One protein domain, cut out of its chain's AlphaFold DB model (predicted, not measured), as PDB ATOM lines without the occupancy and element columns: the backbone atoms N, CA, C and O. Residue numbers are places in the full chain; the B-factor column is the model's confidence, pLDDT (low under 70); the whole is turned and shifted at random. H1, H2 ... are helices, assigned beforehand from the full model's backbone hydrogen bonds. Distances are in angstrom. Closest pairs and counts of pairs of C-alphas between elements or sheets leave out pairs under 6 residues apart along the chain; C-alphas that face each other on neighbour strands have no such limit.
ATOM      1  N   ALA A  27      71.046 140.639 118.118       85.38
ATOM      2  CA  ALA A  27      70.748 141.412 116.916       85.38
ATOM      3  C   ALA A  27      71.597 142.696 116.845       85.38
ATOM      4  O   ALA A  27      71.576 143.531 117.748       85.38
ATOM      5  N   GLY A  28      72.345 142.852 115.752       90.44
ATOM      6  CA  GLY A  28      73.212 144.002 115.504       90.44
ATOM      7  C   GLY A  28      73.876 143.937 114.122       90.44
ATOM      8  O   GLY A  28      73.823 142.892 113.472       90.44
ATOM      9  N   PRO A  29      74.533 145.018 113.654       91.75
ATOM     10  CA  PRO A  29      75.112 145.083 112.304       91.75
ATOM     11  C   PRO A  29      76.119 143.962 112.010       91.75
ATOM     12  O   PRO A  29      76.142 143.402 110.912       91.75
ATOM     13  N   CYS A  30      76.921 143.586 113.010       87.56
ATOM     14  CA  CYS A  30      77.869 142.480 112.901       87.56
ATOM     15  C   CYS A  30      77.161 141.125 112.742       87.56
ATOM     16  O   CYS A  30      77.609 140.302 111.946       87.56
ATOM     17  N   ALA A  31      76.045 140.904 113.447       89.81
ATOM     18  CA  ALA A  31      75.270 139.667 113.351       89.81
ATOM     19  C   ALA A  31      74.665 139.505 111.950       89.81
ATOM     20  O   ALA A  31      74.873 138.471 111.320       89.81
ATOM     21  N   TYR A  32      74.044 140.564 111.414       92.06
ATOM     22  CA  TYR A  32      73.520 140.572 110.043       92.06
ATOM     23  C   TYR A  32      74.614 140.347 108.997       92.06
ATOM     24  O   TYR A  32      74.415 139.613 108.033       92.06
ATOM     25  N   THR A  33      75.795 140.943 109.189       93.69
ATOM     26  CA  THR A  33      76.924 140.757 108.263       93.69
ATOM     27  C   THR A  33      77.372 139.296 108.221       93.69
ATOM     28  O   THR A  33      77.578 138.747 107.141       93.69
ATOM     29  N   VAL A  34      77.494 138.647 109.384       94.25
ATOM     30  CA  VAL A  34      77.853 137.224 109.476       94.25
ATOM     31  C   VAL A  34      76.749 136.344 108.897       94.25
ATOM     32  O   VAL A  34      77.052 135.412 108.156       94.25
ATOM     33  N   GLU A  35      75.484 136.648 109.177       92.62
ATOM     34  CA  GLU A  35      74.336 135.919 108.635       92.62
ATOM     35  C   GLU A  35      74.302 135.973 107.100       92.62
ATOM     36  O   GLU A  35      74.211 134.928 106.452       92.62
ATOM     37  N   VAL A  36      74.473 137.158 106.502       94.19
ATOM     38  CA  VAL A  36      74.548 137.328 105.040       94.19
ATOM     39  C   VAL A  36      75.778 136.625 104.464       94.19
ATOM     40  O   VAL A  36      75.666 135.942 103.447       94.19
ATOM     41  N   LEU A  37      76.943 136.740 105.108       95.44
ATOM     42  CA  LEU A  37      78.181 136.110 104.643       95.44
ATOM     43  C   LEU A  37      78.086 134.578 104.659       95.44
ATOM     44  O   LEU A  37      78.469 133.931 103.683       95.44
ATOM     45  N   VAL A  38      77.559 133.993 105.738       94.31
ATOM     46  CA  VAL A  38      77.342 132.543 105.843       94.31
ATOM     47  C   VAL A  38      76.288 132.092 104.836       94.31
ATOM     48  O   VAL A  38      76.501 131.093 104.153       94.31
ATOM     49  N   THR A  39      75.201 132.844 104.669       94.06
ATOM     50  CA  THR A  39      74.170 132.540 103.665       94.06
ATOM     51  C   THR A  39      74.753 132.540 102.253       94.06
ATOM     52  O   THR A  39      74.538 131.594 101.494       94.06
ATOM     53  N   LEU A  40      75.557 133.549 101.909       97.00
ATOM     54  CA  LEU A  40      76.239 133.633 100.619       97.00
ATOM     55  C   LEU A  40      77.227 132.473 100.423       97.00
ATOM     56  O   LEU A  40      77.252 131.862  99.356       97.00
ATOM     57  N   HIS A  41      78.010 132.136 101.452       96.12
ATOM     58  CA  HIS A  41      78.941 131.008 101.425       96.12
ATOM     59  C   HIS A  41      78.222 129.677 101.172       96.12
ATOM     60  O   HIS A  41      78.643 128.902 100.312       96.12
ATOM     61  N   LEU A  42      77.117 129.428 101.880       93.62
ATOM     62  CA  LEU A  42      76.313 128.217 101.723       93.62
ATOM     63  C   LEU A  42      75.628 128.158 100.353       93.62
ATOM     64  O   LEU A  42      75.602 127.091  99.745       93.62
ATOM     65  N   LEU A  43      75.138 129.287  99.829       95.19
ATOM     66  CA  LEU A  43      74.542 129.366  98.492       95.19
ATOM     67  C   LEU A  43      75.565 129.028  97.399       95.19
ATOM     68  O   LEU A  43      75.310 128.184  96.539       95.19
ATOM     69  N   LEU A  44      76.744 129.655  97.449       96.75
ATOM     70  CA  LEU A  44      77.840 129.388  96.514       96.75
ATOM     71  C   LEU A  44      78.314 127.933  96.620       96.75
ATOM     72  O   LEU A  44      78.483 127.258  95.603       96.75
ATOM     73  N   GLY A  45      78.473 127.429  97.847       96.38
ATOM     74  CA  GLY A  45      78.829 126.037  98.110       96.38
ATOM     75  C   GLY A  45      77.802 125.062  97.539       96.38
ATOM     76  O   GLY A  45      78.176 124.115  96.851       96.38
ATOM     77  N   PHE A  46      76.509 125.323  97.740       94.06
ATOM     78  CA  PHE A  46      75.426 124.503  97.202       94.06
ATOM     79  C   PHE A  46      75.466 124.426  95.672       94.06
ATOM     80  O   PHE A  46      75.399 123.330  95.116       94.06
ATOM     81  N   ILE A  47      75.653 125.558  94.980       93.44
ATOM     82  CA  ILE A  47      75.754 125.595  93.510       93.44
ATOM     83  C   ILE A  47      76.903 124.705  93.017       93.44
ATOM     84  O   ILE A  47      76.733 123.925  92.075       93.44
ATOM     85  N   ILE A  48      78.065 124.790  93.669       95.38
ATOM     86  CA  ILE A  48      79.251 124.005  93.303       95.38
ATOM     87  C   ILE A  48      79.027 122.513  93.587       95.38
ATOM     88  O   ILE A  48      79.319 121.680  92.727       95.38
ATOM     89  N   LEU A  49      78.477 122.170  94.755       95.12
ATOM     90  CA  LEU A  49      78.244 120.787  95.186       95.12
ATOM     91  C   LEU A  49      77.159 120.081  94.367       95.12
ATOM     92  O   LEU A  49      77.273 118.887  94.092       95.12
ATOM     93  N   MET A  50      76.128 120.804  93.931       92.06
ATOM     94  CA  MET A  50      75.038 120.213  93.153       92.06
ATOM     95  C   MET A  50      75.442 119.851  91.726       92.06
ATOM     96  O   MET A  50      74.840 118.957  91.131       92.06
ATOM     97  N   ASN A  51      76.466 120.490  91.158       91.44
ATOM     98  CA  ASN A  51      76.899 120.207  89.792       91.44
ATOM     99  C   ASN A  51      77.353 118.742  89.576       91.44
ATOM    100  O   ASN A  51      76.790 118.090  88.689       91.44
ATOM    101  N   PRO A  52      78.297 118.172  90.359       93.00
ATOM    102  CA  PRO A  52      78.670 116.764  90.220       93.00
ATOM    103  C   PRO A  52      77.521 115.810  90.572       93.00
ATOM    104  O   PRO A  52      77.393 114.766  89.936       93.00
ATOM    105  N   VAL A  53      76.645 116.167  91.520       92.75
ATOM    106  CA  VAL A  53      75.451 115.368  91.855       92.75
ATOM    107  C   VAL A  53      74.518 115.269  90.647       92.75
ATOM    108  O   VAL A  53      74.129 114.169  90.254       92.75
ATOM    109  N   CYS A  54      74.226 116.397  89.993       91.12
ATOM    110  CA  CYS A  54      73.409 116.420  88.781       91.12
ATOM    111  C   CYS A  54      74.032 115.574  87.668       91.12
ATOM    112  O   CYS A  54      73.325 114.815  87.019       91.12
ATOM    113  N   GLN A  55      75.351 115.659  87.462       90.81
ATOM    114  CA  GLN A  55      76.043 114.876  86.431       90.81
ATOM    115  C   GLN A  55      75.978 113.364  86.699       90.81
ATOM    116  O   GLN A  55      75.754 112.584  85.775       90.81
ATOM    117  N   GLN A  56      76.127 112.942  87.958       91.81
ATOM    118  CA  GLN A  56      76.014 111.532  88.339       91.81
ATOM    119  C   GLN A  56      74.594 110.994  88.132       91.81
ATOM    120  O   GLN A  56      74.424 109.883  87.628       91.81
ATOM    121  N   LEU A  57      73.571 111.774  88.494       89.81
ATOM    122  CA  LEU A  57      72.176 111.383  88.288       89.81
ATOM    123  C   LEU A  57      71.796 111.393  86.799       89.81
ATOM    124  O   LEU A  57      71.151 110.455  86.342       89.81
ATOM    125  N   GLU A  58      72.243 112.386  86.025       88.88
ATOM    126  CA  GLU A  58      72.049 112.452  84.566       88.88
ATOM    127  C   GLU A  58      72.641 111.227  83.859       88.88
ATOM    128  O   GLU A  58      71.981 110.631  83.007       88.88
ATOM    129  N   ALA A  59      73.851 110.810  84.256       88.25
ATOM    130  CA  ALA A  59      74.499 109.617  83.721       88.25
ATOM    131  C   ALA A  59      73.715 108.338  84.051       88.25
ATOM    132  O   ALA A  59      73.531 107.488  83.182       88.25
ATOM    133  N   LYS A  60      73.201 108.213  85.284       87.50
ATOM    134  CA  LYS A  60      72.366 107.067  85.684       87.50
ATOM    135  C   LYS A  60      71.014 107.029  84.975       87.50
ATOM    136  O   LYS A  60      70.508 105.945  84.708       87.50
ATOM    137  N   LEU A  61      70.442 108.188  84.658       83.62
ATOM    138  CA  LEU A  61      69.174 108.316  83.933       83.62
ATOM    139  C   LEU A  61      69.341 108.238  82.404       83.62
ATOM    140  O   LEU A  61      68.357 108.365  81.678       83.62
ATOM    141  N   GLY A  62      70.566 108.039  81.902       80.56
ATOM    142  CA  GLY A  62      70.845 107.931  80.468       80.56
ATOM    143  C   GLY A  62      70.533 109.210  79.686       80.56
ATOM    144  O   GLY A  62      70.196 109.144  78.504       80.56
ATOM    145  N   VAL A  63      70.595 110.380  80.334       80.06
ATOM    146  CA  VAL A  63      70.307 111.659  79.675       80.06
ATOM    147  C   VAL A  63      71.485 112.011  78.758       80.06
ATOM    148  O   VAL A  63      72.615 112.114  79.240       80.06
ATOM    149  N   PRO A  64      71.263 112.207  77.444       72.88
ATOM    150  CA  PRO A  64      72.336 112.571  76.530       72.88
ATOM    151  C   PRO A  64      72.968 113.907  76.944       72.88
ATOM    152  O   PRO A  64      72.272 114.855  77.308       72.88
ATOM    153  N   THR A  65      74.297 113.984  76.866       65.75
ATOM    154  CA  THR A  65      75.107 115.143  77.291       65.75
ATOM    155  C   THR A  65      74.916 116.391  76.419       65.75
ATOM    156  O   THR A  65      75.362 117.476  76.800       65.75
ATOM    157  N   ALA A  66      74.223 116.262  75.283       73.56
ATOM    158  CA  ALA A  66      73.829 117.372  74.420       73.56
ATOM    159  C   ALA A  66      72.803 118.304  75.098       73.56
ATOM    160  O   ALA A  66      72.034 117.878  75.966       73.56
ATOM    161  N   PHE A  67      72.759 119.576  74.676       64.38
ATOM    162  CA  PHE A  67      71.768 120.561  75.128       64.38
ATOM    163  C   PHE A  67      70.352 120.134  74.723       64.38
ATOM    164  O   PHE A  67      69.836 120.495  73.672       64.38
ATOM    165  N   THR A  68      69.732 119.330  75.578       73.81
ATOM    166  CA  THR A  68      68.389 118.793  75.387       73.81
ATOM    167  C   THR A  68      67.471 119.406  76.436       73.81
ATOM    168  O   THR A  68      67.865 119.535  77.597       73.81
ATOM    169  N   TRP A  69      66.218 119.696  76.077       78.12
ATOM    170  CA  TRP A  69      65.177 120.146  77.016       78.12
ATOM    171  C   TRP A  69      65.085 119.261  78.271       78.12
ATOM    172  O   TRP A  69      64.920 119.748  79.386       78.12
ATOM    173  N   LYS A  70      65.312 117.950  78.106       79.06
ATOM    174  CA  LYS A  70      65.378 116.963  79.195       79.06
ATOM    175  C   LYS A  70      66.373 117.351  80.297       79.06
ATOM    176  O   LYS A  70      66.057 117.203  81.468       79.06
ATOM    177  N   ARG A  71      67.537 117.910  79.951       82.25
ATOM    178  CA  ARG A  71      68.550 118.359  80.923       82.25
ATOM    179  C   ARG A  71      68.094 119.597  81.698       82.25
ATOM    180  O   ARG A  71      68.351 119.706  82.894       82.25
ATOM    181  N   CYS A  72      67.384 120.496  81.017       82.88
ATOM    182  CA  CYS A  72      66.821 121.705  81.612       82.88
ATOM    183  C   CYS A  72      65.697 121.387  82.612       82.88
ATOM    184  O   CYS A  72      65.515 122.137  83.557       82.88
ATOM    185  N   VAL A  73      65.007 120.251  82.459       87.25
ATOM    186  CA  VAL A  73      63.973 119.778  83.401       87.25
ATOM    187  C   VAL A  73      64.560 118.921  84.530       87.25
ATOM    188  O   VAL A  73      64.185 119.082  85.688       87.25
ATOM    189  N   VAL A  74      65.506 118.026  84.227       88.62
ATOM    190  CA  VAL A  74      66.065 117.082  85.214       88.62
ATOM    191  C   VAL A  74      66.853 117.797  86.317       88.62
ATOM    192  O   VAL A  74      66.698 117.455  87.484       88.62
ATOM    193  N   ARG A  75      67.655 118.817  85.990       90.25
ATOM    194  CA  ARG A  75      68.441 119.567  86.990       90.25
ATOM    195  C   ARG A  75      67.586 120.270  88.048       90.25
ATOM    196  O   ARG A  75      67.815 120.012  89.229       90.25
ATOM    197  N   PRO A  76      66.606 121.117  87.685       92.56
ATOM    198  CA  PRO A  76      65.728 121.719  88.674       92.56
ATOM    199  C   PRO A  76      64.879 120.670  89.388       92.56
ATOM    200  O   PRO A  76      64.683 120.826  90.580       92.56
ATOM    201  N   LEU A  77      64.459 119.570  88.747       92.94
ATOM    202  CA  LEU A  77      63.769 118.484  89.463       92.94
ATOM    203  C   LEU A  77      64.627 117.857  90.569       92.94
ATOM    204  O   LEU A  77      64.117 117.610  91.658       92.94
ATOM    205  N   ILE A  78      65.918 117.617  90.313       92.44
ATOM    206  CA  ILE A  78      66.856 117.103  91.326       92.44
ATOM    207  C   ILE A  78      67.040 118.123  92.455       92.44
ATOM    208  O   ILE A  78      67.067 117.761  93.625       92.44
ATOM    209  N   VAL A  79      67.166 119.407  92.125       94.12
ATOM    210  CA  VAL A  79      67.304 120.464  93.138       94.12
ATOM    211  C   VAL A  79      66.024 120.595  93.966       94.12
ATOM    212  O   VAL A  79      66.102 120.650  95.188       94.12
ATOM    213  N   ILE A  80      64.852 120.583  93.328       93.88
ATOM    214  CA  ILE A  80      63.541 120.654  93.985       93.88
ATOM    215  C   ILE A  80      63.334 119.454  94.907       93.88
ATOM    216  O   ILE A  80      62.851 119.635  96.019       93.88
ATOM    217  N   SER A  81      63.722 118.243  94.501       91.81
ATOM    218  CA  SER A  81      63.589 117.072  95.371       91.81
ATOM    219  C   SER A  81      64.503 117.152  96.597       91.81
ATOM    220  O   SER A  81      64.065 116.834  97.700       91.81
ATOM    221  N   VAL A  82      65.737 117.646  96.442       91.31
ATOM    222  CA  VAL A  82      66.642 117.903  97.576       91.31
ATOM    223  C   VAL A  82      66.083 118.994  98.497       91.31
ATOM    224  O   VAL A  82      66.113 118.824  99.713       91.31
ATOM    225  N   LEU A  83      65.533 120.076  97.939       90.06
ATOM    226  CA  LEU A  83      64.896 121.146  98.714       90.06
ATOM    227  C   LEU A  83      63.657 120.652  99.465       90.06
ATOM    228  O   LEU A  83      63.497 120.977 100.633       90.06
ATOM    229  N   PHE A  84      62.834 119.811  98.840       89.44
ATOM    230  CA  PHE A  84      61.665 119.211  99.481       89.44
ATOM    231  C   PHE A  84      62.058 118.359 100.694       89.44
ATOM    232  O   PHE A  84      61.442 118.459 101.755       89.44
ATOM    233  N   ILE A  85      63.122 117.557 100.573       87.44
ATOM    234  CA  ILE A  85      63.661 116.775 101.696       87.44
ATOM    235  C   ILE A  85      64.204 117.704 102.791       87.44
ATOM    236  O   ILE A  85      63.975 117.449 103.971       87.44
ATOM    237  N   ALA A  86      64.900 118.779 102.409       85.00
ATOM    238  CA  ALA A  86      65.453 119.748 103.351       85.00
ATOM    239  C   ALA A  86      64.366 120.524 104.116       85.00
ATOM    240  O   ALA A  86      64.531 120.779 105.304       85.00
ATOM    241  N   GLU A  87      63.252 120.868 103.465       84.81
ATOM    242  CA  GLU A  87      62.126 121.580 104.082       84.81
ATOM    243  C   GLU A  87      61.262 120.666 104.966       84.81
ATOM    244  O   GLU A  87      60.710 121.109 105.971       84.81
ATOM    245  N   SER A  88      61.180 119.374 104.639       83.38
ATOM    246  CA  SER A  88      60.357 118.406 105.378       83.38
ATOM    247  C   SER A  88      60.822 118.161 106.823       83.38
ATOM    248  O   SER A  88      60.065 117.601 107.614       83.38
ATOM    249  N   ILE A  89      62.060 118.531 107.179       78.88
ATOM    250  CA  ILE A  89      62.655 118.248 108.492       78.88
ATOM    251  C   ILE A  89      63.018 119.572 109.192       78.88
ATOM    252  O   ILE A  89      64.032 120.182 108.854       78.88
TER     253      ILE A  89
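AT A GLANCE: This is residues 27 to 89 of the 247 residues of an uncharacterized protein of Mytilus galloprovincialis (UniProt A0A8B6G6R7). Two helices make a lopsided V: the long H1 runs to the closed end, a short loop turns the chain, and the shorter H2 folds back at a slant. The first part of H1, residues 29 to 45, sticks out as a long arm, and residues 83 to 89 form the other free tip. The printed part has 63 residues, H1 then H2, all helix with no named strand. It is only just loose, close to extended, with a radius of gyration of the C-alphas of 15.9 A and spans of 50 by 25 by 17 A.

IN THESE COORDINATES: Find C-alpha 29 at (75.112, 145.083, 112.304); from there H1, residues 29 to 60, runs 46.5 A, with a kink of 26 degrees near residue 52. H2, residues 69 to 87, runs 27.3 A and ends at C-alpha 87, (62.126, 121.580, 104.082).

HOW THE PARTS SIT: Look at Cys 54 and Arg 75, whose C-alphas, 6.1 A apart, are the closest of H1 and H2. The helices touch there, H1 with residues 50 to 58 alone and H2 with 71 to 79 alone, at a steep tilt of 50 degrees, opposite ways. O i to N i+4 pairs are within hydrogen-bond range in 25 of 28 for H1 and 14 of 15 for H2.

THE WHOLE: The C-alphas of Gly 28 and Gly 62, 50.3 A apart, are the two farthest apart. The printed part has no cut, and the 8-residue link is short. Residues 65 and 67 are under pLDDT 70.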